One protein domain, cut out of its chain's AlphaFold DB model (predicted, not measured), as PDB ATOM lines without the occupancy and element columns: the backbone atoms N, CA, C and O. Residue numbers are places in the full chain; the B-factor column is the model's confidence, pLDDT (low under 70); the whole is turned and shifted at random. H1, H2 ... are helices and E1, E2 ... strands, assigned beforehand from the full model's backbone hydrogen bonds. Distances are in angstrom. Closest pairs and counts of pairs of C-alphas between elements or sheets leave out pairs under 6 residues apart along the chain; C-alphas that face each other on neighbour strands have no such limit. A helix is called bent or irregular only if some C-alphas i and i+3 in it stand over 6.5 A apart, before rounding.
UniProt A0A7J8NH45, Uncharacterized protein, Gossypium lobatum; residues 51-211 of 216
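What this domain is: This is residues 51 to 211 of the 216 residues of an uncharacterized protein of Gossypium lobatum (UniProt A0A7J8NH45). Three antiparallel sheets stand one behind the next like slabs in a stack: E5 E6 E7 E8 is the middle slab, E1 E2 E3 E4 is over one of its faces and E9 E11 E10 is over the other. Two helices, H2 and H3, sit at the far end of the stack, on the E10 and E11 part of the last sheet, and the loop between them sticks out. The printed part has 161 residues with eleven named strands and three named helices, in the order E1 E2 E3 E4 H1 E5 E6 E7 E8 E9 H2 H3 E10 E11; its class is mixed, helices and strands. It is compact, with a radius of gyration of the C-alphas of 16.7 A, and spans 49 by 37 by 25 A.

How they stand to each other: E1, residues 54 to 58, E2, residues 64 to 69, E3, residues 72 to 77, and E4, residues 84 to 90, form a meander, each strand the antiparallel neighbour of the one before. N 57 and O 66 are 2.9 A apart, N 67 and O 74 2.8 A, and N 75 and O 86 2.8 A, within hydrogen-bond range. H1, residues 91 to 94, is only just not on this sheet, with 4 pairs of C-alphas within 10 A. A second meander has E5, residues 107 to 111, E6, residues 117 to 121, E7, residues 125 to 130, and E8, residues 137 to 142; N 119 and O 109, 2.8 A, N 127 and O 120, 2.8 A, and N 128 and O 139, 2.9 A, are within range. This sheet is twisted. The two sheets are face to face, 9.9 A centre to centre where they face each other; the closest C-alphas of E1 and E5 are those of Glu 57 and Arg 110, 6.8 A. E9, residues 148 to 155, H2, residues 156 to 163, H3, residues 171 to 185, and E10, residues 191 to 197, make a split strand-helix-strand unit, two strands running the same way with another between them, here E11, residues 203 to 210; its crossover is right-handed. N 152 and O 207, and N 206 and O 194, are each 2.8 A apart. This sheet faces the second at 8.8 A; the closest C-alphas of E5 and E9 are those of Ala 107 and Cys 149, 5.3 A. H2 is on it, over none of its strands, with Leu 156 and Leu 203 the closest C-alphas to E11, 5.4 A; H3 only grazes it with residues 175 to 185. O i to N i+4 pairs are within range in 2 of 4 for H2 and 7 of 11 for H3; H1 is too short for one.

Where its parts are: E1 begins at C-alpha 54 (8.905, -36.936, 9.758). E9 is 20.5 A long, E10 20.4 A and E11 23.1 A, ending at C-alpha 210 (5.972, -36.826, 26.919). H3, 22.0 A, is only just irregular: C-alphas 181 and 184 are 6.9 A apart.

The domain as a whole: The C-alphas of Asp 81 and Phe 173 are farthest apart, 51.3 A. The printed part has no cut. The link H1 to E5, 12 residues, is long. Residues 164 to 173, of which 171 to 173 belong to H3, stand free. Mean pLDDT of the printed part is 74.2; 58 residues are under 70, among them 157 to 204.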
ATOM      1  N   TYR A  51      18.076 -39.069  11.330       61.28
ATOM      2  CA  TYR A  51      16.748 -38.453  11.218       61.28
ATOM      3  C   TYR A  51      15.718 -39.348  11.922       61.28
ATOM      4  O   TYR A  51      15.541 -40.510  11.566       61.28
ATOM      5  N   LYS A  52      15.069 -38.839  12.977       70.50
ATOM      6  CA  LYS A  52      14.285 -39.692  13.899       70.50
ATOM      7  C   LYS A  52      12.806 -39.788  13.548       70.50
ATOM      8  O   LYS A  52      12.154 -40.755  13.930       70.50
ATOM      9  N   TRP A  53      12.269 -38.789  12.852       80.56
ATOM     10  CA  TRP A  53      10.859 -38.739  12.478       80.56
ATOM     11  C   TRP A  53      10.621 -37.756  11.327       80.56
ATOM     12  O   TRP A  53      11.432 -36.865  11.064       80.56
ATOM     13  N   PHE A  54       9.480 -37.921  10.665       84.19
ATOM     14  CA  PHE A  54       8.905 -36.936   9.758       84.19
ATOM     15  C   PHE A  54       7.395 -36.839  10.009       84.19
ATOM     16  O   PHE A  54       6.763 -37.811  10.423       84.19
ATOM     17  N   GLY A  55       6.821 -35.666   9.775       83.19
ATOM     18  CA  GLY A  55       5.397 -35.377   9.900       83.19
ATOM     19  C   GLY A  55       4.921 -34.561   8.705       83.19
ATOM     20  O   GLY A  55       5.686 -33.795   8.122       83.19
ATOM     21  N   ILE A  56       3.665 -34.755   8.311       87.69
ATOM     22  CA  ILE A  56       3.063 -34.060   7.171       87.69
ATOM     23  C   ILE A  56       1.666 -33.609   7.568       87.69
ATOM     24  O   ILE A  56       0.859 -34.420   8.013       87.69
ATOM     25  N   GLU A  57       1.377 -32.332   7.354       88.12
ATOM     26  CA  GLU A  57       0.064 -31.738   7.580       88.12
ATOM     27  C   GLU A  57      -0.395 -30.952   6.351       88.12
ATOM     28  O   GLU A  57       0.403 -30.341   5.636       88.12
ATOM     29  N   PHE A  58      -1.706 -30.930   6.110       85.62
ATOM     30  CA  PHE A  58      -2.280 -30.057   5.088       85.62
ATOM     31  C   PHE A  58      -2.398 -28.625   5.610       85.62
ATOM     32  O   PHE A  58      -2.842 -28.380   6.739       85.62
ATOM     33  N   ASN A  59      -2.073 -27.662   4.751       84.44
ATOM     34  CA  ASN A  59      -2.340 -26.254   5.016       84.44
ATOM     35  C   ASN A  59      -3.826 -25.914   4.731       84.44
ATOM     36  O   ASN A  59      -4.666 -26.808   4.610       84.44
ATOM     37  N   TRP A  60      -4.181 -24.631   4.595       82.50
ATOM     38  CA  TRP A  60      -5.540 -24.194   4.233       82.50
ATOM     39  C   TRP A  60      -6.024 -24.734   2.880       82.50
ATOM     40  O   TRP A  60      -7.224 -24.752   2.609       82.50
ATOM     41  N   HIS A  61      -5.100 -25.169   2.020       85.50
ATOM     42  CA  HIS A  61      -5.385 -25.720   0.703       85.50
ATOM     43  C   HIS A  61      -4.824 -27.139   0.583       85.50
ATOM     44  O   HIS A  61      -3.669 -27.378   0.915       85.50
ATOM     45  N   TYR A  62      -5.593 -28.065   0.005       84.00
ATOM     46  CA  TYR A  62      -5.207 -29.480  -0.152       84.00
ATOM     47  C   TYR A  62      -3.951 -29.710  -1.013       84.00
ATOM     48  O   TYR A  62      -3.356 -30.781  -0.974       84.00
ATOM     49  N   ARG A  63      -3.554 -28.711  -1.812       87.31
ATOM     50  CA  ARG A  63      -2.310 -28.721  -2.610       87.31
ATOM     51  C   ARG A  63      -1.126 -28.055  -1.914       87.31
ATOM     52  O   ARG A  63      -0.092 -27.883  -2.543       87.31
ATOM     53  N   ILE A  64      -1.286 -27.623  -0.669       88.88
ATOM     54  CA  ILE A  64      -0.206 -27.044   0.120       88.88
ATOM     55  C   ILE A  64       0.033 -27.971   1.308       88.88
ATOM     56  O   ILE A  64      -0.872 -28.205   2.111       88.88
ATOM     57  N   LEU A  65       1.248 -28.493   1.408       89.50
ATOM     58  CA  LEU A  65       1.680 -29.365   2.494       89.50
ATOM     59  C   LEU A  65       2.679 -28.627   3.373       89.50
ATOM     60  O   LEU A  65       3.507 -27.871   2.872       89.50
ATOM     61  N   VAL A  66       2.610 -28.878   4.671       89.94
ATOM     62  CA  VAL A  66       3.679 -28.561   5.613       89.94
ATOM     63  C   VAL A  66       4.340 -29.876   5.998       89.94
ATOM     64  O   VAL A  66       3.655 -30.823   6.382       89.94
ATOM     65  N   VAL A  67       5.652 -29.956   5.820       89.56
ATOM     66  CA  VAL A  67       6.459 -31.151   6.046       89.56
ATOM     67  C   VAL A  67       7.512 -30.824   7.085       89.56
ATOM     68  O   VAL A  67       8.421 -30.040   6.821       89.56
ATOM     69  N   ALA A  68       7.409 -31.483   8.232       90.06
ATOM     70  CA  ALA A  68       8.353 -31.355   9.325       90.06
ATOM     71  C   ALA A  68       9.220 -32.613   9.443       90.06
ATOM     72  O   ALA A  68       8.752 -33.738   9.263       90.06
ATOM     73  N   ARG A  69      10.491 -32.417   9.764       87.38
ATOM     74  CA  ARG A  69      11.504 -33.432  10.069       87.38
ATOM     75  C   ARG A  69      12.260 -32.974  11.317       87.38
ATOM     76  O   ARG A  69      12.113 -31.837  11.746       87.38
ATOM     77  N   SER A  70      13.087 -33.833  11.898       85.94
ATOM     78  CA  SER A  70      13.840 -33.528  13.123       85.94
ATOM     79  C   SER A  70      14.749 -32.285  13.065       85.94
ATOM     80  O   SER A  70      15.141 -31.784  14.107       85.94
ATOM     81  N   ASP A  71      15.094 -31.766  11.891       83.44
ATOM     82  CA  ASP A  71      16.010 -30.630  11.696       83.44
ATOM     83  C   ASP A  71      15.384 -29.452  10.922       83.44
ATOM     84  O   ASP A  71      15.930 -28.339  10.913       83.44
ATOM     85  N   ILE A  72      14.256 -29.692  10.247       86.56
ATOM     86  CA  ILE A  72      13.699 -28.767   9.263       86.56
ATOM     87  C   ILE A  72      12.178 -28.858   9.143       86.56
ATOM     88  O   ILE A  72      11.588 -29.924   9.279       86.56
ATOM     89  N   ASP A  73      11.553 -27.723   8.850       88.81
ATOM     90  CA  ASP A  73      10.137 -27.598   8.527       88.81
ATOM     91  C   ASP A  73       9.972 -26.801   7.228       88.81
ATOM     92  O   ASP A  73      10.590 -25.744   7.031       88.81
ATOM     93  N   LEU A  74       9.161 -27.329   6.319       90.44
ATOM     94  CA  LEU A  74       9.029 -26.892   4.938       90.44
ATOM     95  C   LEU A  74       7.568 -26.753   4.543       90.44
ATOM     96  O   LEU A  74       6.737 -27.596   4.860       90.44
ATOM     97  N   LEU A  75       7.274 -25.744   3.737       91.31
ATOM     98  CA  LEU A  75       6.018 -25.617   3.020       91.31
ATOM     99  C   LEU A  75       6.237 -25.988   1.558       91.31
ATOM    100  O   LEU A  75       7.112 -25.443   0.890       91.31
ATOM    101  N   LEU A  76       5.407 -26.897   1.067       89.56
ATOM    102  CA  LEU A  76       5.388 -27.361  -0.311       89.56
ATOM    103  C   LEU A  76       4.084 -26.913  -0.959       89.56
ATOM    104  O   LEU A  76       3.006 -27.297  -0.510       89.56
ATOM    105  N   ASP A  77       4.171 -26.110  -2.010       87.88
ATOM    106  CA  ASP A  77       3.015 -25.569  -2.717       87.88
ATOM    107  C   ASP A  77       2.932 -26.143  -4.136       87.88
ATOM    108  O   ASP A  77       3.710 -25.788  -5.019       87.88
ATOM    109  N   PHE A  78       1.955 -27.028  -4.340       85.38
ATOM    110  CA  PHE A  78       1.650 -27.708  -5.602       85.38
ATOM    111  C   PHE A  78       0.486 -27.050  -6.360       85.38
ATOM    112  O   PHE A  78      -0.191 -27.698  -7.164       85.38
ATOM    113  N   ARG A  79       0.142 -25.789  -6.064       86.00
ATOM    114  CA  ARG A  79      -0.943 -25.098  -6.786       86.00
ATOM    115  C   ARG A  79      -0.579 -24.782  -8.234       86.00
ATOM    116  O   ARG A  79      -1.490 -24.626  -9.045       86.00
ATOM    117  N   HIS A  80       0.711 -24.720  -8.539       80.81
ATOM    118  CA  HIS A  80       1.251 -24.455  -9.867       80.81
ATOM    119  C   HIS A  80       1.902 -25.710 -10.461       80.81
ATOM    120  O   HIS A  80       2.064 -26.720  -9.775       80.81
ATOM    121  N   ASP A  81       2.265 -25.640 -11.743       76.44
ATOM    122  CA  ASP A  81       2.889 -26.756 -12.464       76.44
ATOM    123  C   ASP A  81       4.247 -27.157 -11.875       76.44
ATOM    124  O   ASP A  81       4.687 -28.292 -12.037       76.44
ATOM    125  N   GLU A  82       4.901 -26.238 -11.168       78.75
ATOM    126  CA  GLU A  82       6.122 -26.492 -10.414       78.75
ATOM    127  C   GLU A  82       5.838 -26.384  -8.913       78.75
ATOM    128  O   GLU A  82       5.139 -25.474  -8.457       78.75
ATOM    129  N   CYS A  83       6.385 -27.326  -8.138       82.38
ATOM    130  CA  CYS A  83       6.283 -27.306  -6.683       82.38
ATOM    131  C   CYS A  83       7.190 -26.210  -6.124       82.38
ATOM    132  O   CYS A  83       8.414 -26.310  -6.222       82.38
ATOM    133  N   ASN A  84       6.597 -25.206  -5.486       86.25
ATOM    134  CA  ASN A  84       7.356 -24.203  -4.754       86.25
ATOM    135  C   ASN A  84       7.685 -24.724  -3.347       86.25
ATOM    136  O   ASN A  84       6.800 -25.216  -2.646       86.25
ATOM    137  N   VAL A  85       8.951 -24.625  -2.941       85.56
ATOM    138  CA  VAL A  85       9.451 -25.115  -1.650       85.56
ATOM    139  C   VAL A  85       9.909 -23.925  -0.814       85.56
ATOM    140  O   VAL A  85      10.794 -23.177  -1.221       85.56
ATOM    141  N   ILE A  86       9.318 -23.748   0.367       88.12
ATOM    142  CA  ILE A  86       9.618 -22.643   1.284       88.12
ATOM    143  C   ILE A  86      10.082 -23.207   2.622       88.12
ATOM    144  O   ILE A  86       9.412 -24.035   3.228       88.12
ATOM    145  N   TYR A  87      11.201 -22.702   3.132       87.38
ATOM    146  CA  TYR A  87      11.709 -23.058   4.455       87.38
ATOM    147  C   TYR A  87      10.976 -22.299   5.547       87.38
ATOM    148  O   TYR A  87      11.178 -21.091   5.686       87.38
ATOM    149  N   LEU A  88      10.172 -23.008   6.336       90.44
ATOM    150  CA  LEU A  88       9.445 -22.435   7.463       90.44
ATOM    151  C   LEU A  88      10.330 -22.312   8.701       90.44
ATOM    152  O   LEU A  88      10.323 -21.267   9.348       90.44
ATOM    153  N   ALA A  89      11.116 -23.344   8.997       87.38
ATOM    154  CA  ALA A  89      12.080 -23.351  10.089       87.38
ATOM    155  C   ALA A  89      13.236 -24.307   9.776       87.38
ATOM    156  O   ALA A  89      13.046 -25.338   9.143       87.38
ATOM    157  N   LYS A  90      14.440 -23.972  10.236       85.44
ATOM    158  CA  LYS A  90      15.608 -24.862  10.235       85.44
ATOM    159  C   LYS A  90      16.339 -24.640  11.547       85.44
ATOM    160  O   LYS A  90      16.418 -23.493  11.989       85.44
ATOM    161  N   ILE A  91      16.861 -25.696  12.159       80.06
ATOM    162  CA  ILE A  91      17.424 -25.604  13.511       80.06
ATOM    163  C   ILE A  91      18.530 -24.552  13.633       80.06
ATOM    164  O   ILE A  91      18.495 -23.712  14.527       80.06
ATOM    165  N   GLU A  92      19.418 -24.506  12.638       74.50
ATOM    166  CA  GLU A  92      20.505 -23.528  12.528       74.50
ATOM    167  C   GLU A  92      19.993 -22.078  12.531       74.50
ATOM    168  O   GLU A  92      20.663 -21.170  13.016       74.50
ATOM    169  N   MET A  93      18.790 -21.846  11.999       71.81
ATOM    170  CA  MET A  93      18.187 -20.514  11.892       71.81
ATOM    171  C   MET A  93      17.501 -20.070  13.185       71.81
ATOM    172  O   MET A  93      17.151 -18.900  13.324       71.81
ATOM    173  N   LEU A  94      17.312 -20.989  14.132       73.56
ATOM    174  CA  LEU A  94      16.653 -20.745  15.411       73.56
ATOM    175  C   LEU A  94      17.649 -20.557  16.563       73.56
ATOM    176  O   LEU A  94      17.226 -20.466  17.711       73.56
ATOM    177  N   GLY A  95      18.948 -20.432  16.268       70.50
ATOM    178  CA  GLY A  95      20.013 -20.251  17.260       70.50
ATOM    179  C   GLY A  95      19.815 -19.136  18.305       70.50
ATOM    180  O   GLY A  95      20.275 -19.316  19.427       70.50
ATOM    181  N   PRO A  96      19.098 -18.022  18.037       72.56
ATOM    182  CA  PRO A  96      18.756 -17.056  19.089       72.56
ATOM    183  C   PRO A  96      17.792 -17.592  20.158       72.56
ATOM    184  O   PRO A  96      17.708 -17.026  21.245       72.56
ATOM    185  N   TYR A  97      17.032 -18.640  19.840       69.50
ATOM    186  CA  TYR A  97      15.973 -19.195  20.683       69.50
ATOM    187  C   TYR A  97      16.349 -20.549  21.295       69.50
ATOM    188  O   TYR A  97      15.764 -20.932  22.302       69.50
ATOM    189  N   VAL A  98      17.298 -21.271  20.693       66.12
ATOM    190  CA  VAL A  98      17.591 -22.686  20.964       66.12
ATOM    191  C   VAL A  98      19.074 -22.872  21.301       66.12
ATOM    192  O   VAL A  98      19.930 -22.191  20.741       66.12
ATOM    193  N   VAL A  99      19.403 -23.809  22.196       64.00
ATOM    194  CA  VAL A  99      20.802 -24.170  22.482       64.00
ATOM    195  C   VAL A  99      21.333 -25.025  21.325       64.00
ATOM    196  O   VAL A  99      20.921 -26.166  21.148       64.00
ATOM    197  N   VAL A 100      22.215 -24.433  20.521       57.84
ATOM    198  CA  VAL A 100      22.541 -24.863  19.147       57.84
ATOM    199  C   VAL A 100      23.191 -26.246  19.034       57.84
ATOM    200  O   VAL A 100      22.981 -26.906  18.023       57.84
ATOM    201  N   ASP A 101      23.952 -26.709  20.027       55.16
ATOM    202  CA  ASP A 101      24.890 -27.815  19.769       55.16
ATOM    203  C   ASP A 101      24.264 -29.217  19.652       55.16
ATOM    204  O   ASP A 101      24.924 -30.105  19.122       55.16
ATOM    205  N   GLU A 102      23.006 -29.446  20.059       62.19
ATOM    206  CA  GLU A 102      22.369 -30.778  19.930       62.19
ATOM    207  C   GLU A 102      20.834 -30.775  19.798       62.19
ATOM    208  O   GLU A 102      20.205 -31.840  19.843       62.19
ATOM    209  N   ASP A 103      20.184 -29.612  19.705       74.94
ATOM    210  CA  ASP A 103      18.720 -29.605  19.712       74.94
ATOM    211  C   ASP A 103      18.149 -30.074  18.366       74.94
ATOM    212  O   ASP A 103      18.731 -29.862  17.303       74.94
ATOM    213  N   GLN A 104      16.994 -30.730  18.427       85.50
ATOM    214  CA  GLN A 104      16.243 -31.242  17.279       85.50
ATOM    215  C   GLN A 104      14.759 -30.967  17.500       85.50
ATOM    216  O   GLN A 104      14.283 -30.944  18.637       85.50
ATOM    217  N   PHE A 105      13.998 -30.812  16.422       88.50
ATOM    218  CA  PHE A 105      12.548 -30.853  16.528       88.50
ATOM    219  C   PHE A 105      12.163 -32.256  17.010       88.50
ATOM    220  O   PHE A 105      12.626 -33.265  16.475       88.50
ATOM    221  N   LEU A 106      11.338 -32.326  18.047       87.88
ATOM    222  CA  LEU A 106      10.881 -33.574  18.659       87.88
ATOM    223  C   LEU A 106       9.421 -33.881  18.326       87.88
ATOM    224  O   LEU A 106       9.021 -35.041  18.311       87.88
ATOM    225  N   ALA A 107       8.635 -32.845  18.043       88.81
ATOM    226  CA  ALA A 107       7.270 -32.979  17.566       88.81
ATOM    227  C   ALA A 107       6.856 -31.742  16.763       88.81
ATOM    228  O   ALA A 107       7.386 -30.644  16.953       88.81
ATOM    229  N   PHE A 108       5.859 -31.934  15.906       91.50
ATOM    230  CA  PHE A 108       5.224 -30.899  15.104       91.50
ATOM    231  C   PHE A 108       3.710 -31.081  15.147       91.50
ATOM    232  O   PHE A 108       3.222 -32.211  15.169       91.50
ATOM    233  N   SER A 109       2.967 -29.976  15.159       89.75
ATOM    234  CA  SER A 109       1.511 -30.011  15.026       89.75
ATOM    235  C   SER A 109       0.968 -28.717  14.435       89.75
ATOM    236  O   SER A 109       1.434 -27.618  14.752       89.75
ATOM    237  N   ARG A 110      -0.049 -28.843  13.580       89.19
ATOM    238  CA  ARG A 110      -0.769 -27.701  13.018       89.19
ATOM    239  C   ARG A 110      -1.659 -27.059  14.078       89.19
ATOM    240  O   ARG A 110      -2.347 -27.732  14.841       89.19
ATOM    241  N   VAL A 111      -1.726 -25.735  14.062       86.38
ATOM    242  CA  VAL A 111      -2.581 -24.963  14.960       86.38
ATOM    243  C   VAL A 111      -3.833 -24.519  14.212       86.38
ATOM    244  O   VAL A 111      -3.774 -23.792  13.226       86.38
ATOM    245  N   GLY A 112      -4.998 -24.942  14.704       76.50
ATOM    246  CA  GLY A 112      -6.285 -24.458  14.209       76.50
ATOM    247  C   GLY A 112      -6.696 -24.963  12.820       76.50
ATOM    248  O   GLY A 112      -6.210 -25.975  12.310       76.50
ATOM    249  N   VAL A 113      -7.693 -24.287  12.240       72.38
ATOM    250  CA  VAL A 113      -8.316 -24.671  10.955       72.38
ATOM    251  C   VAL A 113      -7.764 -23.900   9.762       72.38
ATOM    252  O   VAL A 113      -7.857 -24.378   8.638       72.38
ATOM    253  N   ASP A 114      -7.189 -22.728  10.015       79.38
ATOM    254  CA  ASP A 114      -6.692 -21.810   8.994       79.38
ATOM    255  C   ASP A 114      -5.349 -22.246   8.390       79.38
ATOM    256  O   ASP A 114      -4.964 -21.737   7.348       79.38
ATOM    257  N   GLY A 115      -4.645 -23.201   9.006       81.88
ATOM    258  CA  GLY A 115      -3.398 -23.763   8.489       81.88
ATOM    259  C   GLY A 115      -2.212 -22.796   8.477       81.88
ATOM    260  O   GLY A 115      -1.156 -23.148   7.952       81.88
ATOM    261  N   PHE A 116      -2.344 -21.598   9.049       86.38
ATOM    262  CA  PHE A 116      -1.268 -20.612   9.014       86.38
ATOM    263  C   PHE A 116      -0.316 -20.718  10.190       86.38
ATOM    264  O   PHE A 116       0.811 -20.241  10.094       86.38
ATOM    265  N   GLN A 117      -0.755 -21.321  11.287       89.50
ATOM    266  CA  GLN A 117       0.044 -21.475  12.490       89.50
ATOM    267  C   GLN A 117       0.395 -22.943  12.722       89.50
ATOM    268  O   GLN A 117      -0.363 -23.855  12.382       89.50
ATOM    269  N   PHE A 118       1.552 -23.169  13.326       90.31
ATOM    270  CA  PHE A 118       2.028 -24.495  13.703       90.31
ATOM    271  C   PHE A 118       2.932 -24.390  14.929       90.31
ATOM    272  O   PHE A 118       3.473 -23.320  15.214       90.31
ATOM    273  N   VAL A 119       3.069 -25.487  15.666       91.00
ATOM    274  CA  VAL A 119       3.944 -25.581  16.836       91.00
ATOM    275  C   VAL A 119       5.051 -26.581  16.556       91.00
ATOM    276  O   VAL A 119       4.786 -27.687  16.084       91.00
ATOM    277  N   LEU A 120       6.273 -26.194  16.904       91.25
ATOM    278  CA  LEU A 120       7.432 -27.075  16.980       91.25
ATOM    279  C   LEU A 120       7.809 -27.268  18.446       91.25
ATOM    280  O   LEU A 120       7.885 -26.292  19.191       91.25
ATOM    281  N   ALA A 121       8.059 -28.508  18.855       89.62
ATOM    282  CA  ALA A 121       8.615 -28.817  20.169       89.62
ATOM    283  C   ALA A 121      10.092 -29.188  20.054       89.62
ATOM    284  O   ALA A 121      10.482 -29.928  19.154       89.62
ATOM    285  N   PHE A 122      10.873 -28.704  21.006       87.38
ATOM    286  CA  PHE A 122      12.295 -28.965  21.208       87.38
ATOM    287  C   PHE A 122      12.481 -29.640  22.562       87.38
ATOM    288  O   PHE A 122      11.510 -29.942  23.259       87.38
ATOM    289  N   LYS A 123      13.730 -29.873  22.971       84.56
ATOM    290  CA  LYS A 123      14.015 -30.509  24.260       84.56
ATOM    291  C   LYS A 123      13.532 -29.699  25.468       84.56
ATOM    292  O   LYS A 123      13.100 -30.295  26.449       84.56
ATOM    293  N   SER A 124      13.626 -28.373  25.418       81.44
ATOM    294  CA  SER A 124      13.326 -27.490  26.559       81.44
ATOM    295  C   SER A 124      12.391 -26.331  26.224       81.44
ATOM    296  O   SER A 124      12.111 -25.501  27.091       81.44
ATOM    297  N   LEU A 125      11.900 -26.248  24.987       85.62
ATOM    298  CA  LEU A 125      11.018 -25.176  24.544       85.62
ATOM    299  C   LEU A 125      10.042 -25.633  23.461       85.62
ATOM    300  O   LEU A 125      10.275 -26.606  22.752       85.62
ATOM    301  N   TYR A 126       8.955 -24.889  23.296       86.50
ATOM    302  CA  TYR A 126       8.125 -24.957  22.096       86.50
ATOM    303  C   TYR A 126       8.047 -23.588  21.437       86.50
ATOM    304  O   TYR A 126       8.041 -22.557  22.111       86.50
ATOM    305  N   LEU A 127       7.987 -23.603  20.111       88.88
ATOM    306  CA  LEU A 127       7.856 -22.429  19.264       88.88
ATOM    307  C   LEU A 127       6.485 -22.457  18.603       88.88
ATOM    308  O   LEU A 127       6.152 -23.429  17.926       88.88
ATOM    309  N   LEU A 128       5.709 -21.388  18.765       89.94
ATOM    310  CA  LEU A 128       4.566 -21.122  17.898       89.94
ATOM    311  C   LEU A 128       5.072 -20.341  16.691       89.94
ATOM    312  O   LEU A 128       5.652 -19.270  16.839       89.94
ATOM    313  N   CYS A 129       4.817 -20.852  15.498       89.88
ATOM    314  CA  CYS A 129       5.299 -20.296  14.243       89.88
ATOM    315  C   CYS A 129       4.131 -19.943  13.319       89.88
ATOM    316  O   CYS A 129       3.010 -20.427  13.484       89.88
ATOM    317  N   ASN A 130       4.401 -19.095  12.322       89.06
ATOM    318  CA  ASN A 130       3.438 -18.749  11.283       89.06
ATOM    319  C   ASN A 130       4.042 -18.977   9.899       89.06
ATOM    320  O   ASN A 130       5.109 -18.448   9.598       89.06
ATOM    321  N   VAL A 131       3.334 -19.687   9.023       89.44
ATOM    322  CA  VAL A 131       3.797 -19.979   7.657       89.44
ATOM    323  C   VAL A 131       4.020 -18.715   6.821       89.44
ATOM    324  O   VAL A 131       4.806 -18.723   5.881       89.44
ATOM    325  N   ARG A 132       3.350 -17.607   7.169       87.88
ATOM    326  CA  ARG A 132       3.512 -16.298   6.513       87.88
ATOM    327  C   ARG A 132       4.681 -15.486   7.061       87.88
ATOM    328  O   ARG A 132       5.022 -14.457   6.485       87.88
ATOM    329  N   ARG A 133       5.281 -15.918   8.172       88.50
ATOM    330  CA  ARG A 133       6.490 -15.327   8.758       88.50
ATOM    331  C   ARG A 133       7.556 -16.413   8.927       88.50
ATOM    332  O   ARG A 133       7.874 -16.778  10.056       88.50
ATOM    333  N   PRO A 134       8.087 -16.963   7.817       86.94
ATOM    334  CA  PRO A 134       9.076 -18.028   7.894       86.94
ATOM    335  C   PRO A 134      10.297 -17.583   8.698       86.94
ATOM    336  O   PRO A 134      10.703 -16.422   8.619       86.94
ATOM    337  N   ARG A 135      10.910 -18.523   9.421       82.88
ATOM    338  CA  ARG A 135      12.158 -18.354  10.189       82.88
ATOM    339  C   ARG A 135      12.053 -17.427  11.404       82.88
ATOM    340  O   ARG A 135      13.057 -17.204  12.068       82.88
ATOM    341  N   VAL A 136      10.861 -16.914  11.712       85.00
ATOM    342  CA  VAL A 136      10.621 -16.068  12.884       85.00
ATOM    343  C   VAL A 136       9.475 -16.672  13.695       85.00
ATOM    344  O   VAL A 136       8.325 -16.618  13.244       85.00
ATOM    345  N   PRO A 137       9.748 -17.253  14.878       87.94
ATOM    346  CA  PRO A 137       8.676 -17.723  15.742       87.94
ATOM    347  C   PRO A 137       7.819 -16.532  16.186       87.94
ATOM    348  O   PRO A 137       8.321 -15.438  16.439       87.94
ATOM    349  N   LEU A 138       6.507 -16.746  16.276       87.06
ATOM    350  CA  LEU A 138       5.587 -15.789  16.883       87.06
ATOM    351  C   LEU A 138       5.843 -15.691  18.385       87.06
ATOM    352  O   LEU A 138       5.891 -14.591  18.926       87.06
ATOM    353  N   LEU A 139       5.987 -16.846  19.037       86.44
ATOM    354  CA  LEU A 139       6.173 -16.983  20.476       86.44
ATOM    355  C   LEU A 139       7.035 -18.207  20.774       86.44
ATOM    356  O   LEU A 139       7.090 -19.156  19.988       86.44
ATOM    357  N   TYR A 140       7.676 -18.182  21.935       86.81
ATOM    358  CA  TYR A 140       8.409 -19.312  22.475       86.81
ATOM    359  C   TYR A 140       8.159 -19.419  23.971       86.81
ATOM    360  O   TYR A 140       7.986 -18.415  24.664       86.81
ATOM    361  N   TRP A 141       8.173 -20.644  24.476       84.81
ATOM    362  CA  TRP A 141       7.984 -20.903  25.893       84.81
ATOM    363  C   TRP A 141       8.862 -22.062  26.324       84.81
ATOM    364  O   TRP A 141       8.943 -23.078  25.634       84.81
ATOM    365  N   ALA A 142       9.475 -21.924  27.494       84.50
ATOM    366  CA  ALA A 142      10.242 -22.999  28.098       84.50
ATOM    367  C   ALA A 142       9.323 -24.068  28.714       84.50
ATOM    368  O   ALA A 142       8.237 -23.772  29.225       84.50
ATOM    369  N   HIS A 143       9.789 -25.312  28.719       82.94
ATOM    370  CA  HIS A 143       9.182 -26.410  29.456       82.94
ATOM    371  C   HIS A 143      10.237 -27.309  30.099       82.94
ATOM    372  O   HIS A 143      11.409 -27.302  29.746       82.94
ATOM    373  N   ASP A 144       9.764 -28.116  31.037       80.44
ATOM    374  CA  ASP A 144      10.516 -29.064  31.854       80.44
ATOM    375  C   ASP A 144      10.149 -30.527  31.545       80.44
ATOM    376  O   ASP A 144      10.476 -31.426  32.310       80.44
ATOM    377  N   LEU A 145       9.434 -30.773  30.440       81.12
ATOM    378  CA  LEU A 145       9.120 -32.127  29.983       81.12
ATOM    379  C   LEU A 145      10.339 -32.828  29.384       81.12
ATOM    380  O   LEU A 145      10.946 -32.325  28.442       81.12
ATOM    381  N   ASP A 146      10.600 -34.042  29.861       79.69
ATOM    382  CA  ASP A 146      11.575 -34.946  29.259       79.69
ATOM    383  C   ASP A 146      11.022 -35.547  27.965       79.69
ATOM    384  O   ASP A 146       9.925 -36.095  27.960       79.69
ATOM    385  N   ASN A 147      11.789 -35.498  26.875       77.00
ATOM    386  CA  ASN A 147      11.467 -36.149  25.597       77.00
ATOM    387  C   ASN A 147      10.006 -35.938  25.126       77.00
ATOM    388  O   ASN A 147       9.247 -36.909  24.991       77.00
ATOM    389  N   PRO A 148       9.573 -34.682  24.912       81.81
ATOM    390  CA  PRO A 148       8.260 -34.428  24.334       81.81
ATOM    391  C   PRO A 148       8.167 -35.082  22.955       81.81
ATOM    392  O   PRO A 148       9.070 -34.946  22.145       81.81
ATOM    393  N   CYS A 149       7.083 -35.799  22.682       82.44
ATOM    394  CA  CYS A 149       6.953 -36.585  21.449       82.44
ATOM    395  C   CYS A 149       5.625 -36.359  20.728       82.44
ATOM    396  O   CYS A 149       5.400 -36.898  19.647       82.44
ATOM    397  N   PHE A 150       4.713 -35.607  21.342       82.75
ATOM    398  CA  PHE A 150       3.401 -35.346  20.781       82.75
ATOM    399  C   PHE A 150       2.883 -33.984  21.230       82.75
ATOM    400  O   PHE A 150       2.964 -33.637  22.411       82.75
ATOM    401  N   ILE A 151       2.315 -33.236  20.286       85.38
ATOM    402  CA  ILE A 151       1.666 -31.950  20.530       85.38
ATOM    403  C   ILE A 151       0.198 -32.081  20.134       85.38
ATOM    404  O   ILE A 151      -0.119 -32.329  18.972       85.38
ATOM    405  N   ASP A 152      -0.688 -31.851  21.095       83.25
ATOM    406  CA  ASP A 152      -2.106 -31.637  20.839       83.25
ATOM    407  C   ASP A 152      -2.409 -30.139  20.848       83.25
ATOM    408  O   ASP A 152      -1.939 -29.410  21.727       83.25
ATOM    409  N   VAL A 153      -3.224 -29.671  19.906       80.31
ATOM    410  CA  VAL A 153      -3.639 -28.268  19.832       80.31
ATOM    411  C   VAL A 153      -5.158 -28.190  19.784       80.31
ATOM    412  O   VAL A 153      -5.804 -28.563  18.804       80.31
ATOM    413  N   ILE A 154      -5.753 -27.647  20.843       76.19
ATOM    414  CA  ILE A 154      -7.197 -27.614  21.052       76.19
ATOM    415  C   ILE A 154      -7.667 -26.162  21.116       76.19
ATOM    416  O   ILE A 154      -7.337 -25.424  22.039       76.19
ATOM    417  N   ARG A 155      -8.515 -25.737  20.174       73.44
ATOM    418  CA  ARG A 155      -9.217 -24.448  20.301       73.44
ATOM    419  C   ARG A 155     -10.208 -24.515  21.462       73.44
ATOM    420  O   ARG A 155     -11.098 -25.363  21.461       73.44
ATOM    421  N   LEU A 156     -10.129 -23.584  22.406       70.19
ATOM    422  CA  LEU A 156     -11.033 -23.533  23.558       70.19
ATOM    423  C   LEU A 156     -12.490 -23.287  23.149       70.19
ATOM    424  O   LEU A 156     -13.407 -23.738  23.832       70.19
ATOM    425  N   SER A 157     -12.732 -22.641  22.005       68.12
ATOM    426  CA  SER A 157     -14.081 -22.533  21.431       68.12
ATOM    427  C   SER A 157     -14.704 -23.899  21.122       68.12
ATOM    428  O   SER A 157     -15.913 -24.059  21.275       68.12
ATOM    429  N   ARG A 158     -13.896 -24.914  20.777       64.50
ATOM    430  CA  ARG A 158     -14.365 -26.300  20.601       64.50
ATOM    431  C   ARG A 158     -14.678 -26.983  21.930       64.50
ATOM    432  O   ARG A 158     -15.498 -27.891  21.950       64.50
ATOM    433  N   LEU A 159     -14.069 -26.538  23.028       59.25
ATOM    434  CA  LEU A 159     -14.350 -27.052  24.370       59.25
ATOM    435  C   LEU A 159     -15.623 -26.450  24.966       59.25
ATOM    436  O   LEU A 159     -16.349 -27.142  25.673       59.25
ATOM    437  N   ARG A 160     -15.958 -25.195  24.627       53.78
ATOM    438  CA  ARG A 160     -17.230 -24.572  25.042       53.78
ATOM    439  C   ARG A 160     -18.453 -25.365  24.568       53.78
ATOM    440  O   ARG A 160     -19.429 -25.446  25.305       53.78
ATOM    441  N   LEU A 161     -18.367 -26.015  23.404       45.16
ATOM    442  CA  LEU A 161     -19.410 -26.901  22.867       45.16
ATOM    443  C   LEU A 161     -19.649 -28.166  23.707       45.16
ATOM    444  O   LEU A 161     -20.736 -28.729  23.639       45.16
ATOM    445  N   PHE A 162     -18.669 -28.598  24.505       44.75
ATOM    446  CA  PHE A 162     -18.824 -29.740  25.407       44.75
ATOM    447  C   PHE A 162     -19.394 -29.362  26.774       44.75
ATOM    448  O   PHE A 162     -19.841 -30.255  27.490       44.75
ATOM    449  N   CYS A 163     -19.373 -28.079  27.156       41.16
ATOM    450  CA  CYS A 163     -19.638 -27.711  28.544       41.16
ATOM    451  C   CYS A 163     -20.967 -26.989  28.776       41.16
ATOM    452  O   CYS A 163     -21.678 -27.446  29.655       41.16
ATOM    453  N   TYR A 164     -21.381 -25.950  28.045       40.75
ATOM    454  CA  TYR A 164     -22.673 -25.292  28.331       40.75
ATOM    455  C   TYR A 164     -23.234 -24.557  27.102       40.75
ATOM    456  O   TYR A 164     -22.478 -24.083  26.255       40.75
ATOM    457  N   GLY A 165     -24.570 -24.462  27.018       41.81
ATOM    458  CA  GLY A 165     -25.307 -23.616  26.066       41.81
ATOM    459  C   GLY A 165     -24.935 -22.120  26.148       41.81
ATOM    460  O   GLY A 165     -24.034 -21.739  26.893       41.81
ATOM    461  N   PRO A 166     -25.580 -21.246  25.354       43.31
ATOM    462  CA  PRO A 166     -25.018 -19.945  25.010       43.31
ATOM    463  C   PRO A 166     -24.937 -18.975  26.201       43.31
ATOM    464  O   PRO A 166     -25.906 -18.777  26.923       43.31
ATOM    465  N   SER A 167     -23.798 -18.274  26.251       50.84
ATOM    466  CA  SER A 167     -23.520 -16.991  26.922       50.84
ATOM    467  C   SER A 167     -23.320 -16.970  28.446       50.84
ATOM    468  O   SER A 167     -24.261 -17.107  29.216       50.84
ATOM    469  N   LEU A 168     -22.099 -16.618  28.876       43.62
ATOM    470  CA  LEU A 168     -21.834 -15.295  29.467       43.62
ATOM    471  C   LEU A 168     -20.322 -15.033  29.546       43.62
ATOM    472  O   LEU A 168     -19.545 -15.840  30.055       43.62
ATOM    473  N   ALA A 169     -19.907 -13.900  28.983       49.12
ATOM    474  CA  ALA A 169     -18.529 -13.438  28.953       49.12
ATOM    475  C   ALA A 169     -18.157 -12.788  30.293       49.12
ATOM    476  O   ALA A 169     -18.772 -11.807  30.693       49.12
ATOM    477  N   ASN A 170     -17.138 -13.335  30.956       43.56
ATOM    478  CA  ASN A 170     -16.315 -12.652  31.954       43.56
ATOM    479  C   ASN A 170     -14.923 -13.302  31.923       43.56
ATOM    480  O   ASN A 170     -14.789 -14.499  32.187       43.56
ATOM    481  N   GLU A 171     -13.887 -12.536  31.580       48.50
ATOM    482  CA  GLU A 171     -12.523 -13.038  31.331       48.50
ATOM    483  C   GLU A 171     -11.910 -13.771  32.541       48.50
ATOM    484  O   GLU A 171     -11.245 -14.793  32.373       48.50
ATOM    485  N   GLY A 172     -12.220 -13.347  33.774       45.09
ATOM    486  CA  GLY A 172     -11.763 -14.023  35.000       45.09
ATOM    487  C   GLY A 172     -12.409 -15.397  35.254       45.09
ATOM    488  O   GLY A 172     -11.802 -16.278  35.868       45.09
ATOM    489  N   PHE A 173     -13.624 -15.621  34.742       49.16
ATOM    490  CA  PHE A 173     -14.330 -16.902  34.872       49.16
ATOM    491  C   PHE A 173     -13.759 -17.949  33.906       49.16
ATOM    492  O   PHE A 173     -13.635 -19.125  34.245       49.16
ATOM    493  N   VAL A 174     -13.327 -17.496  32.725       53.06
ATOM    494  CA  VAL A 174     -12.762 -18.336  31.665       53.06
ATOM    495  C   VAL A 174     -11.475 -19.020  32.129       53.06
ATOM    496  O   VAL A 174     -11.376 -20.237  32.010       53.06
ATOM    497  N   ALA A 175     -10.530 -18.302  32.745       47.25
ATOM    498  CA  ALA A 175      -9.280 -18.903  33.233       47.25
ATOM    499  C   ALA A 175      -9.513 -19.977  34.317       47.25
ATOM    500  O   ALA A 175      -8.875 -21.035  34.311       47.25
ATOM    501  N   THR A 176     -10.469 -19.742  35.221       53.28
ATOM    502  CA  THR A 176     -10.795 -20.675  36.308       53.28
ATOM    503  C   THR A 176     -11.458 -21.946  35.769       53.28
ATOM    504  O   THR A 176     -11.069 -23.048  36.166       53.28
ATOM    505  N   GLU A 177     -12.396 -21.816  34.828       56.25
ATOM    506  CA  GLU A 177     -13.056 -22.944  34.155       56.25
ATOM    507  C   GLU A 177     -12.111 -23.728  33.237       56.25
ATOM    508  O   GLU A 177     -12.112 -24.957  33.273       56.25
ATOM    509  N   ILE A 178     -11.216 -23.055  32.504       55.34
ATOM    510  CA  ILE A 178     -10.156 -23.727  31.735       55.34
ATOM    511  C   ILE A 178      -9.255 -24.521  32.676       55.34
ATOM    512  O   ILE A 178      -8.967 -25.680  32.401       55.34
ATOM    513  N   SER A 179      -8.848 -23.955  33.821       54.81
ATOM    514  CA  SER A 179      -8.026 -24.692  34.789       54.81
ATOM    515  C   SER A 179      -8.734 -25.955  35.297       54.81
ATOM    516  O   SER A 179      -8.101 -27.000  35.425       54.81
ATOM    517  N   LYS A 180     -10.050 -25.895  35.548       60.72
ATOM    518  CA  LYS A 180     -10.852 -27.049  35.983       60.72
ATOM    519  C   LYS A 180     -10.988 -28.090  34.876       60.72
ATOM    520  O   LYS A 180     -10.828 -29.271  35.165       60.72
ATOM    521  N   PHE A 181     -11.224 -27.657  33.639       60.59
ATOM    522  CA  PHE A 181     -11.300 -28.533  32.472       60.59
ATOM    523  C   PHE A 181      -9.964 -29.216  32.175       60.59
ATOM    524  O   PHE A 181      -9.938 -30.385  31.820       60.59
ATOM    525  N   CYS A 182      -8.853 -28.501  32.332       55.62
ATOM    526  CA  CYS A 182      -7.512 -28.982  32.022       55.62
ATOM    527  C   CYS A 182      -6.924 -29.900  33.102       55.62
ATOM    528  O   CYS A 182      -6.072 -30.733  32.797       55.62
ATOM    529  N   LYS A 183      -7.376 -29.780  34.359       59.28
ATOM    530  CA  LYS A 183      -6.892 -30.579  35.502       59.28
ATOM    531  C   LYS A 183      -6.883 -32.102  35.270       59.28
ATOM    532  O   LYS A 183      -5.870 -32.705  35.608       59.28
ATOM    533  N   PRO A 184      -7.916 -32.742  34.688       54.81
ATOM    534  CA  PRO A 184      -7.910 -34.178  34.396       54.81
ATOM    535  C   PRO A 184      -6.893 -34.580  33.319       54.81
ATOM    536  O   PRO A 184      -6.413 -35.709  33.315       54.81
ATOM    537  N   PHE A 185      -6.550 -33.666  32.405       50.94
ATOM    538  CA  PHE A 185      -5.580 -33.910  31.332       50.94
ATOM    539  C   PHE A 185      -4.130 -33.707  31.790       50.94
ATOM    540  O   PHE A 185      -3.200 -34.156  31.115       50.94
ATOM    541  N   LEU A 186      -3.927 -33.062  32.938       54.44
ATOM    542  CA  LEU A 186      -2.629 -32.897  33.575       54.44
ATOM    543  C   LEU A 186      -2.315 -34.125  34.434       54.44
ATOM    544  O   LEU A 186      -2.526 -34.130  35.646       54.44
ATOM    545  N   SER A 187      -1.761 -35.170  33.820       55.59
ATOM    546  CA  SER A 187      -1.026 -36.153  34.621       55.59
ATOM    547  C   SER A 187       0.237 -35.466  35.155       55.59
ATOM    548  O   SER A 187       0.971 -34.830  34.391       55.59
ATOM    549  N   LYS A 188       0.459 -35.510  36.476       55.84
ATOM    550  CA  LYS A 188       1.650 -34.913  37.099       55.84
ATOM    551  C   LYS A 188       2.899 -35.535  36.462       55.84
ATOM    552  O   LYS A 188       3.190 -36.696  36.719       55.84
ATOM    553  N   GLY A 189       3.607 -34.758  35.643       58.66
ATOM    554  CA  GLY A 189       4.914 -35.117  35.080       58.66
ATOM    555  C   GLY A 189       4.955 -35.466  33.588       58.66
ATOM    556  O   GLY A 189       6.034 -35.385  33.019       58.66
ATOM    557  N   PHE A 190       3.835 -35.787  32.923       54.78
ATOM    558  CA  PHE A 190       3.869 -36.213  31.505       54.78
ATOM    559  C   PHE A 190       3.246 -35.223  30.521       54.78
ATOM    560  O   PHE A 190       3.263 -35.462  29.314       54.78
ATOM    561  N   SER A 191       2.684 -34.115  31.006       62.50
ATOM    562  CA  SER A 191       2.094 -33.110  30.123       62.50
ATOM    563  C   SER A 191       2.231 -31.685  30.636       62.50
ATOM    564  O   SER A 191       2.074 -31.439  31.833       62.50
ATOM    565  N   LYS A 192       2.445 -30.744  29.713       68.38
ATOM    566  CA  LYS A 192       2.494 -29.298  29.963       68.38
ATOM    567  C   LYS A 192       1.443 -28.611  29.102       68.38
ATOM    568  O   LYS A 192       1.216 -29.023  27.966       68.38
ATOM    569  N   LEU A 193       0.803 -27.585  29.657       65.69
ATOM    570  CA  LEU A 193      -0.212 -26.798  28.965       65.69
ATOM    571  C   LEU A 193       0.266 -25.365  28.768       65.69
ATOM    572  O   LEU A 193       0.781 -24.752  29.702       65.69
ATOM    573  N   ALA A 194       0.022 -24.849  27.573       67.44
ATOM    574  CA  ALA A 194       0.145 -23.443  27.218       67.44
ATOM    575  C   ALA A 194      -1.198 -22.959  26.673       67.44
ATOM    576  O   ALA A 194      -1.935 -23.752  26.084       67.44
ATOM    577  N   TYR A 195      -1.515 -21.679  26.839       64.69
ATOM    578  CA  TYR A 195      -2.651 -21.076  26.152       64.69
ATOM    579  C   TYR A 195      -2.252 -19.756  25.504       64.69
ATOM    580  O   TYR A 195      -1.398 -19.053  26.034       64.69
ATOM    581  N   GLU A 196      -2.882 -19.435  24.378       65.38
ATOM    582  CA  GLU A 196      -2.617 -18.211  23.620       65.38
ATOM    583  C   GLU A 196      -3.885 -17.723  22.909       65.38
ATOM    584  O   GLU A 196      -4.781 -18.527  22.627       65.38
ATOM    585  N   SER A 197      -3.969 -16.422  22.613       60.88
ATOM    586  CA  SER A 197      -5.019 -15.903  21.735       60.88
ATOM    587  C   SER A 197      -4.682 -16.202  20.274       60.88
ATOM    588  O   SER A 197      -3.591 -15.905  19.797       60.88
ATOM    589  N   ASP A 198      -5.631 -16.751  19.525       62.66
ATOM    590  CA  ASP A 198      -5.544 -16.820  18.075       62.66
ATOM    591  C   ASP A 198      -5.757 -15.441  17.435       62.66
ATOM    592  O   ASP A 198      -6.159 -14.468  18.085       62.66
ATOM    593  N   GLU A 199      -5.478 -15.362  16.133       59.03
ATOM    594  CA  GLU A 199      -5.601 -14.135  15.337       59.03
ATOM    595  C   GLU A 199      -7.048 -13.610  15.224       59.03
ATOM    596  O   GLU A 199      -7.260 -12.482  14.782       59.03
ATOM    597  N   PHE A 200      -8.038 -14.392  15.662       56.69
ATOM    598  CA  PHE A 200      -9.461 -14.051  15.679       56.69
ATOM    599  C   PHE A 200      -9.994 -13.779  17.099       56.69
ATOM    600  O   PHE A 200     -11.208 -13.689  17.289       56.69
ATOM    601  N   GLY A 201      -9.117 -13.659  18.104       59.59
ATOM    602  CA  GLY A 201      -9.502 -13.441  19.506       59.59
ATOM    603  C   GLY A 201     -10.073 -14.683  20.203       59.59
ATOM    604  O   GLY A 201     -10.637 -14.590  21.295       59.59
ATOM    605  N   GLY A 202      -9.972 -15.856  19.576       60.59
ATOM    606  CA  GLY A 202     -10.215 -17.148  20.203       60.59
ATOM    607  C   GLY A 202      -9.033 -17.559  21.075       60.59
ATOM    608  O   GLY A 202      -7.937 -17.058  20.918       60.59
ATOM    609  N   LEU A 203      -9.230 -18.487  22.008       64.25
ATOM    610  CA  LEU A 203      -8.134 -19.031  22.813       64.25
ATOM    611  C   LEU A 203      -7.771 -20.433  22.320       64.25
ATOM    612  O   LEU A 203      -8.659 -21.252  22.058       64.25
ATOM    613  N   ILE A 204      -6.480 -20.728  22.232       69.38
ATOM    614  CA  ILE A 204      -5.925 -22.034  21.871       69.38
ATOM    615  C   ILE A 204      -5.217 -22.610  23.087       69.38
ATOM    616  O   ILE A 204      -4.465 -21.908  23.747       69.38
ATOM    617  N   LEU A 205      -5.455 -23.885  23.369       72.75
ATOM    618  CA  LEU A 205      -4.728 -24.688  24.339       72.75
ATOM    619  C   LEU A 205      -3.751 -25.593  23.595       72.75
ATOM    620  O   LEU A 205      -4.161 -26.363  22.730       72.75
ATOM    621  N   ILE A 206      -2.477 -25.531  23.951       74.50
ATOM    622  CA  ILE A 206      -1.442 -26.426  23.441       74.50
ATOM    623  C   ILE A 206      -1.082 -27.382  24.572       74.50
ATOM    624  O   ILE A 206      -0.703 -26.946  25.661       74.50
ATOM    625  N   ARG A 207      -1.214 -28.683  24.326       76.94
ATOM    626  CA  ARG A 207      -0.834 -29.743  25.257       76.94
ATOM    627  C   ARG A 207       0.348 -30.499  24.693       76.94
ATOM    628  O   ARG A 207       0.225 -31.225  23.712       76.94
ATOM    629  N   LEU A 208       1.480 -30.365  25.366       67.75
ATOM    630  CA  LEU A 208       2.650 -31.177  25.087       67.75
ATOM    631  C   LEU A 208       2.555 -32.457  25.905       67.75
ATOM    632  O   LEU A 208       2.246 -32.396  27.097       67.75
ATOM    633  N   MET A 209       2.800 -33.598  25.273       73.62
ATOM    634  CA  MET A 209       2.854 -34.896  25.933       73.62
ATOM    635  C   MET A 209       4.245 -35.502  25.767       73.62
ATOM    636  O   MET A 209       4.827 -35.502  24.678       73.62
ATOM    637  N   SER A 210       4.772 -36.002  26.877       67.94
ATOM    638  CA  SER A 210       5.972 -36.826  26.919       67.94
ATOM    639  C   SER A 210       5.574 -38.300  26.877       67.94
ATOM    640  O   SER A 210       4.563 -38.699  27.466       67.94
ATOM    641  N   LEU A 211       6.385 -39.119  26.207       64.81
ATOM    642  CA  LEU A 211       6.362 -40.564  26.405       64.81
ATOM    643  C   LEU A 211       6.812 -40.834  27.840       64.81
ATOM    644  O   LEU A 211       8.006 -40.866  28.143       64.81
TER     645      LEU A 211